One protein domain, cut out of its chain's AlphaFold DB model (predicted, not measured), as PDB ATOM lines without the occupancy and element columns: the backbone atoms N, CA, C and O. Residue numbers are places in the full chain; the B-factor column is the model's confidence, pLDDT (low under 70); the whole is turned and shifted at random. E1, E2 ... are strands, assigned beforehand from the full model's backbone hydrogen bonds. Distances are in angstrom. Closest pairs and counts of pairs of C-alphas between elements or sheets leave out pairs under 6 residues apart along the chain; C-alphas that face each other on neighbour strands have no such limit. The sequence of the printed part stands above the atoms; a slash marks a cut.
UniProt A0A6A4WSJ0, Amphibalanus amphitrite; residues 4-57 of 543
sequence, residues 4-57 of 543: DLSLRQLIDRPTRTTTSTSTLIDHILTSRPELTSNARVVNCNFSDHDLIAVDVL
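AT A GLANCE: This is residues 4 to 57 of the 543 residues of a protein of Amphibalanus amphitrite (UniProt A0A6A4WSJ0). With little regular structure, the domain is a flat pair of hairpins side by side: the strand hairpin of E1 and E2, and a long, mostly irregular loop, residues 4 to 35, that folds back on itself near Ser 20. Short antiparallel pairings tie this loop together, residues 8 to 9 with 29 to 30 and 16 to 17 with 22 to 23. The printed part has 54 residues, with no named helix and two named strands, E1 then E2, in an antiparallel sheet; the class is all strand, with 13 residues in named elements. It is only just loose, close to compact, with a radius of gyration of the C-alphas of 12.4 A and spans of 35 by 25 by 12 A.

HOW THE PARTS SIT: E1, residues 36 to 42, and E2, residues 51 to 56, form a hairpin, antiparallel at 165 degrees. N 42 and O 51, 2.7 A apart, and N 55 and O 37, 2.8 A apart, are within hydrogen-bond range.

IN THESE COORDINATES: E1 runs 16.8 A from C-alpha 36 at (170.631, 127.700, 103.165). E2 runs 16.3 A to C-alpha 56 at (174.457, 125.071, 103.764).

THE WHOLE: The two farthest C-alphas, of Ser 20 and Leu 57, are 37.9 A apart. The printed part has no cut, and the E1 to E2 link is short. Residues 45 to 46 are under pLDDT 70.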
ATOM      1  N   ASP A   4     151.750 123.013 105.158       80.94
ATOM      2  CA  ASP A   4     151.215 122.288 106.325       80.94
ATOM      3  C   ASP A   4     152.298 121.499 107.084       80.94
ATOM      4  O   ASP A   4     152.174 121.246 108.279       80.94
ATOM      5  N   LEU A   5     153.386 121.127 106.399       79.00
ATOM      6  CA  LEU A   5     154.539 120.421 106.969       79.00
ATOM      7  C   LEU A   5     155.684 121.366 107.368       79.00
ATOM      8  O   LEU A   5     156.753 120.893 107.755       79.00
ATOM      9  N   SER A   6     155.489 122.689 107.276       86.75
ATOM     10  CA  SER A   6     156.540 123.699 107.494       86.75
ATOM     11  C   SER A   6     157.796 123.457 106.639       86.75
ATOM     12  O   SER A   6     158.920 123.725 107.065       86.75
ATOM     13  N   LEU A   7     157.617 122.917 105.429       86.75
ATOM     14  CA  LEU A   7     158.690 122.656 104.476       86.75
ATOM     15  C   LEU A   7     158.614 123.653 103.327       86.75
ATOM     16  O   LEU A   7     157.582 123.805 102.680       86.75
ATOM     17  N   ARG A   8     159.745 124.294 103.030       87.12
ATOM     18  CA  ARG A   8     159.887 125.191 101.887       87.12
ATOM     19  C   ARG A   8     160.707 124.528 100.793       87.12
ATOM     20  O   ARG A   8     161.794 124.008 101.051       87.12
ATOM     21  N   GLN A   9     160.195 124.580  99.571       90.62
ATOM     22  CA  GLN A   9     160.921 124.155  98.385       90.62
ATOM     23  C   GLN A   9     161.849 125.266  97.893       90.62
ATOM     24  O   GLN A   9     161.430 126.415  97.773       90.62
ATOM     25  N   LEU A  10     163.110 124.921  97.629       89.88
ATOM     26  CA  LEU A  10     164.151 125.871  97.225       89.88
ATOM     27  C   LEU A  10     164.418 125.900  95.714       89.88
ATOM     28  O   LEU A  10     164.970 126.878  95.226       89.88
ATOM     29  N   ILE A  11     164.067 124.837  94.984       92.44
ATOM     30  CA  ILE A  11     164.230 124.757  93.524       92.44
ATOM     31  C   ILE A  11     162.867 124.949  92.872       92.44
ATOM     32  O   ILE A  11     161.954 124.163  93.116       92.44
ATOM     33  N   ASP A  12     162.737 125.979  92.050       89.56
ATOM     34  CA  ASP A  12     161.502 126.385  91.371       89.56
ATOM     35  C   ASP A  12     161.600 126.302  89.837       89.56
ATOM     36  O   ASP A  12     160.622 126.549  89.135       89.56
ATOM     37  N   ARG A  13     162.767 125.918  89.304       88.25
ATOM     38  CA  ARG A  13     163.036 125.829  87.862       88.25
ATOM     39  C   ARG A  13     163.071 124.386  87.368       88.25
ATOM     40  O   ARG A  13     163.497 123.518  88.127       88.25
ATOM     41  N   PRO A  14     162.705 124.127  86.101       87.56
ATOM     42  CA  PRO A  14     162.746 122.787  85.531       87.56
ATOM     43  C   PRO A  14     164.120 122.139  85.692       87.56
ATOM     44  O   PRO A  14     165.139 122.757  85.394       87.56
ATOM     45  N   THR A  15     164.133 120.894  86.159       88.38
ATOM     46  CA  THR A  15     165.357 120.101  86.344       88.38
ATOM     47  C   THR A  15     165.522 119.056  85.254       88.38
ATOM     48  O   THR A  15     166.566 118.435  85.159       88.38
ATOM     49  N   ARG A  16     164.519 118.876  84.391       86.44
ATOM     50  CA  ARG A  16     164.580 118.012  83.214       86.44
ATOM     51  C   ARG A  16     164.004 118.748  82.019       86.44
ATOM     52  O   ARG A  16     162.809 119.042  81.992       86.44
ATOM     53  N   THR A  17     164.843 119.016  81.025       81.81
ATOM     54  CA  THR A  17     164.444 119.693  79.788       81.81
ATOM     55  C   THR A  17     164.747 118.786  78.602       81.81
ATOM     56  O   THR A  17     165.898 118.467  78.324       81.81
ATOM     57  N   THR A  18     163.698 118.340  77.915       78.19
ATOM     58  CA  THR A  18     163.765 117.579  76.661       78.19
ATOM     59  C   THR A  18     163.431 118.492  75.478       78.19
ATOM     60  O   THR A  18     163.081 119.657  75.657       78.19
ATOM     61  N   THR A  19     163.505 117.976  74.249       76.06
ATOM     62  CA  THR A  19     163.143 118.730  73.034       76.06
ATOM     63  C   THR A  19     161.677 119.165  72.997       76.06
ATOM     64  O   THR A  19     161.355 120.133  72.314       76.06
ATOM     65  N   SER A  20     160.793 118.467  73.713       75.75
ATOM     66  CA  SER A  20     159.344 118.701  73.693       75.75
ATOM     67  C   SER A  20     158.755 119.128  75.039       75.75
ATOM     68  O   SER A  20     157.644 119.647  75.068       75.75
ATOM     69  N   THR A  21     159.444 118.891  76.160       85.31
ATOM     70  CA  THR A  21     158.913 119.160  77.508       85.31
ATOM     71  C   THR A  21     159.975 119.706  78.454       85.31
ATOM     72  O   THR A  21     161.136 119.308  78.397       85.31
ATOM     73  N   SER A  22     159.568 120.583  79.373       86.81
ATOM     74  CA  SER A  22     160.403 121.069  80.473       86.81
ATOM     75  C   SER A  22     159.663 120.840  81.788       86.81
ATOM     76  O   SER A  22     158.556 121.340  81.978       86.81
ATOM     77  N   THR A  23     160.232 120.011  82.662       88.31
ATOM     78  CA  THR A  23     159.585 119.518  83.886       88.31
ATOM     79  C   THR A  23     160.496 119.675  85.100       88.31
ATOM     80  O   THR A  23     161.691 119.392  85.042       88.31
ATOM     81  N   LEU A  24     159.915 120.107  86.216       89.75
ATOM     82  CA  LEU A  24     160.543 120.164  87.535       89.75
ATOM     83  C   LEU A  24     160.287 118.830  88.249       89.75
ATOM     84  O   LEU A  24     159.155 118.567  88.646       89.75
ATOM     85  N   ILE A  25     161.320 117.997  88.377       87.50
ATOM     86  CA  ILE A  25     161.213 116.663  88.994       87.50
ATOM     87  C   ILE A  25     162.009 116.595  90.304       87.50
ATOM     88  O   ILE A  25     161.624 115.885  91.231       87.50
ATOM     89  N   ASP A  26     163.102 117.352  90.401       86.62
ATOM     90  CA  ASP A  26     164.036 117.257  91.517       86.62
ATOM     91  C   ASP A  26     163.878 118.454  92.466       86.62
ATOM     92  O   ASP A  26     164.069 119.612  92.092       86.62
ATOM     93  N   HIS A  27     163.532 118.171  93.723       88.75
ATOM     94  CA  HIS A  27     163.221 119.186  94.729       88.75
ATOM     95  C   HIS A  27     164.254 119.198  95.861       88.75
ATOM     96  O   HIS A  27     164.675 118.152  96.353       88.75
ATOM     97  N   ILE A  28     164.599 120.393  96.348       88.31
ATOM     98  CA  ILE A  28     165.264 120.576  97.645       88.31
ATOM     99  C   ILE A  28     164.235 121.167  98.600       88.31
ATOM    100  O   ILE A  28     163.778 122.288  98.385       88.31
ATOM    101  N   LEU A  29     163.878 120.417  99.642       90.56
ATOM    102  CA  LEU A  29     162.943 120.845 100.681       90.56
ATOM    103  C   LEU A  29     163.703 121.075 101.991       90.56
ATOM    104  O   LEU A  29     164.504 120.235 102.397       90.56
ATOM    105  N   THR A  30     163.449 122.193 102.667       86.50
ATOM    106  CA  THR A  30     164.030 122.487 103.986       86.50
ATOM    107  C   THR A  30     162.994 123.115 104.909       86.50
ATOM    108  O   THR A  30     162.175 123.920 104.473       86.50
ATOM    109  N   SER A  31     163.046 122.772 106.196       88.12
ATOM    110  CA  SER A  31     162.303 123.473 107.253       88.12
ATOM    111  C   SER A  31     163.046 124.699 107.790       88.12
ATOM    112  O   SER A  31     162.506 125.437 108.607       88.12
ATOM    113  N   ARG A  32     164.296 124.907 107.353       84.69
ATOM    114  CA  ARG A  32     165.187 125.990 107.791       84.69
ATOM    115  C   ARG A  32     165.855 126.670 106.597       84.69
ATOM    116  O   ARG A  32     167.041 126.427 106.342       84.69
ATOM    117  N   PRO A  33     165.107 127.454 105.803       82.44
ATOM    118  CA  PRO A  33     165.663 128.171 104.657       82.44
ATOM    119  C   PRO A  33     166.771 129.159 105.053       82.44
ATOM    120  O   PRO A  33     167.670 129.409 104.259       82.44
ATOM    121  N   GLU A  34     166.779 129.657 106.290       84.94
ATOM    122  CA  GLU A  34     167.790 130.569 106.832       84.94
ATOM    123  C   GLU A  34     169.203 129.966 106.940       84.94
ATOM    124  O   GLU A  34     170.187 130.702 106.960       84.94
ATOM    125  N   LEU A  35     169.329 128.634 106.983       83.44
ATOM    126  CA  LEU A  35     170.623 127.937 106.990       83.44
ATOM    127  C   LEU A  35     171.138 127.628 105.582       83.44
ATOM    128  O   LEU A  35     172.208 127.029 105.434       83.44
ATOM    129  N   THR A  36     170.363 128.001 104.565       86.19
ATOM    130  CA  THR A  36     170.631 127.700 103.165       86.19
ATOM    131  C   THR A  36     170.798 128.977 102.354       86.19
ATOM    132  O   THR A  36     170.118 129.970 102.589       86.19
ATOM    133  N   SER A  37     171.689 128.959 101.371       83.50
ATOM    134  CA  SER A  37     171.846 130.044 100.404       83.50
ATOM    135  C   SER A  37     172.124 129.483  99.010       83.50
ATOM    136  O   SER A  37     172.503 128.323  98.854       83.50
ATOM    137  N   ASN A  38     171.912 130.303  97.974       85.94
ATOM    138  CA  ASN A  38     172.348 130.001  96.606       85.94
ATOM    139  C   ASN A  38     171.775 128.690  96.014       85.94
ATOM    140  O   ASN A  38     172.508 127.869  95.449       85.94
ATOM    141  N   ALA A  39     170.461 128.494  96.157       89.81
ATOM    142  CA  ALA A  39     169.746 127.404  95.502       89.81
ATOM    143  C   ALA A  39     169.751 127.609  93.979       89.81
ATOM    144  O   ALA A  39     169.361 128.671  93.490       89.81
ATOM    145  N   ARG A  40     170.232 126.618  93.223       91.31
ATOM    146  CA  ARG A  40     170.428 126.743  91.773       91.31
ATOM    147  C   ARG A  40     170.308 125.415  91.040       91.31
ATOM    148  O   ARG A  40     170.641 124.365  91.590       91.31
ATOM    149  N   VAL A  41     169.898 125.509  89.777       90.12
ATOM    150  CA  VAL A  41     169.942 124.426  88.788       90.12
ATOM    151  C   VAL A  41     171.176 124.636  87.910       90.12
ATOM    152  O   VAL A  41     171.410 125.737  87.410       90.12
ATOM    153  N   VAL A  42     171.997 123.604  87.769       88.25
ATOM    154  CA  VAL A  42     173.268 123.598  87.045       88.25
ATOM    155  C   VAL A  42     173.131 122.636  85.876       88.25
ATOM    156  O   VAL A  42     172.891 121.447  86.085       88.25
ATOM    157  N   ASN A  43     173.303 123.153  84.658       83.81
ATOM    158  CA  ASN A  43     173.158 122.362  83.439       83.81
ATOM    159  C   ASN A  43     174.071 121.125  83.471       83.81
ATOM    160  O   ASN A  43     175.270 121.241  83.754       83.81
ATOM    161  N   CYS A  44     173.494 119.958  83.194       79.00
ATOM    162  CA  CYS A  44     174.204 118.689  83.152       79.00
ATOM    163  C   CYS A  44     174.222 118.127  81.725       79.00
ATOM    164  O   CYS A  44     173.197 117.751  81.174       79.00
ATOM    165  N   ASN A  45     175.409 117.999  81.129       69.44
ATOM    166  CA  ASN A  45     175.569 117.531  79.746       69.44
ATOM    167  C   ASN A  45     175.727 116.004  79.602       69.44
ATOM    168  O   ASN A  45     175.953 115.511  78.498       69.44
ATOM    169  N   PHE A  46     175.649 115.254  80.701       68.12
ATOM    170  CA  PHE A  46     175.808 113.794  80.727       68.12
ATOM    171  C   PHE A  46     174.615 113.060  81.365       68.12
ATOM    172  O   PHE A  46     174.673 111.845  81.546       68.12
ATOM    173  N   SER A  47     173.554 113.785  81.721       76.38
ATOM    174  CA  SER A  47     172.314 113.273  82.313       76.38
ATOM    175  C   SER A  47     171.130 113.956  81.629       76.38
ATOM    176  O   SER A  47     171.267 115.084  81.172       76.38
ATOM    177  N   ASP A  48     169.965 113.308  81.569       74.69
ATOM    178  CA  ASP A  48     168.726 113.947  81.102       74.69
ATOM    179  C   ASP A  48     168.085 114.857  82.169       74.69
ATOM    180  O   ASP A  48     167.068 115.496  81.911       74.69
ATOM    181  N   HIS A  49     168.709 114.950  83.347       85.94
ATOM    182  CA  HIS A  49     168.389 115.889  84.420       85.94
ATOM    183  C   HIS A  49     169.561 116.839  84.702       85.94
ATOM    184  O   HIS A  49     170.701 116.392  84.871       85.94
ATOM    185  N   ASP A  50     169.255 118.123  84.853       85.56
ATOM    186  CA  ASP A  50     170.137 119.154  85.381       85.56
ATOM    187  C   ASP A  50     170.352 118.979  86.896       85.56
ATOM    188  O   ASP A  50     169.479 118.540  87.645       85.56
ATOM    189  N   LEU A  51     171.547 119.324  87.371       87.38
ATOM    190  CA  LEU A  51     171.942 119.171  88.771       87.38
ATOM    191  C   LEU A  51     171.319 120.269  89.640       87.38
ATOM    192  O   LEU A  51     171.343 121.437  89.274       87.38
ATOM    193  N   ILE A  52     170.864 119.933  90.846       89.38
ATOM    194  CA  ILE A  52     170.405 120.921  91.837       89.38
ATOM    195  C   ILE A  52     171.437 121.089  92.955       89.38
ATOM    196  O   ILE A  52     171.975 120.109  93.472       89.38
ATOM    197  N   ALA A  53     171.729 122.331  93.335       88.81
ATOM    198  CA  ALA A  53     172.711 122.652  94.367       88.81
ATOM    199  C   ALA A  53     172.194 123.733  95.321       88.81
ATOM    200  O   ALA A  53     171.477 124.640  94.907       88.81
ATOM    201  N   VAL A  54     172.593 123.639  96.592       90.69
ATOM    202  CA  VAL A  54     172.341 124.637  97.638       90.69
ATOM    203  C   VAL A  54     173.532 124.670  98.595       90.69
ATOM    204  O   VAL A  54     174.111 123.626  98.904       90.69
ATOM    205  N   ASP A  55     173.898 125.853  99.068       87.81
ATOM    206  CA  ASP A  55     174.977 126.035 100.032       87.81
ATOM    207  C   ASP A  55     174.379 126.007 101.455       87.81
ATOM    208  O   ASP A  55     173.350 126.634 101.705       87.81
ATOM    209  N   VAL A  56     174.980 125.255 102.391       85.81
ATOM    210  CA  VAL A  56     174.457 125.071 103.764       85.81
ATOM    211  C   VAL A  56     175.492 125.488 104.804       85.81
ATOM    212  O   VAL A  56     176.624 124.995 104.806       85.81
ATOM    213  N   LEU A  57     175.098 126.353 105.739       80.56
ATOM    214  CA  LEU A  57     175.966 126.824 106.816       80.56
ATOM    215  C   LEU A  57     175.983 125.814 107.986       80.56
ATOM    216  O   LEU A  57     175.006 125.701 108.724       80.56
TER     217      LEU A  57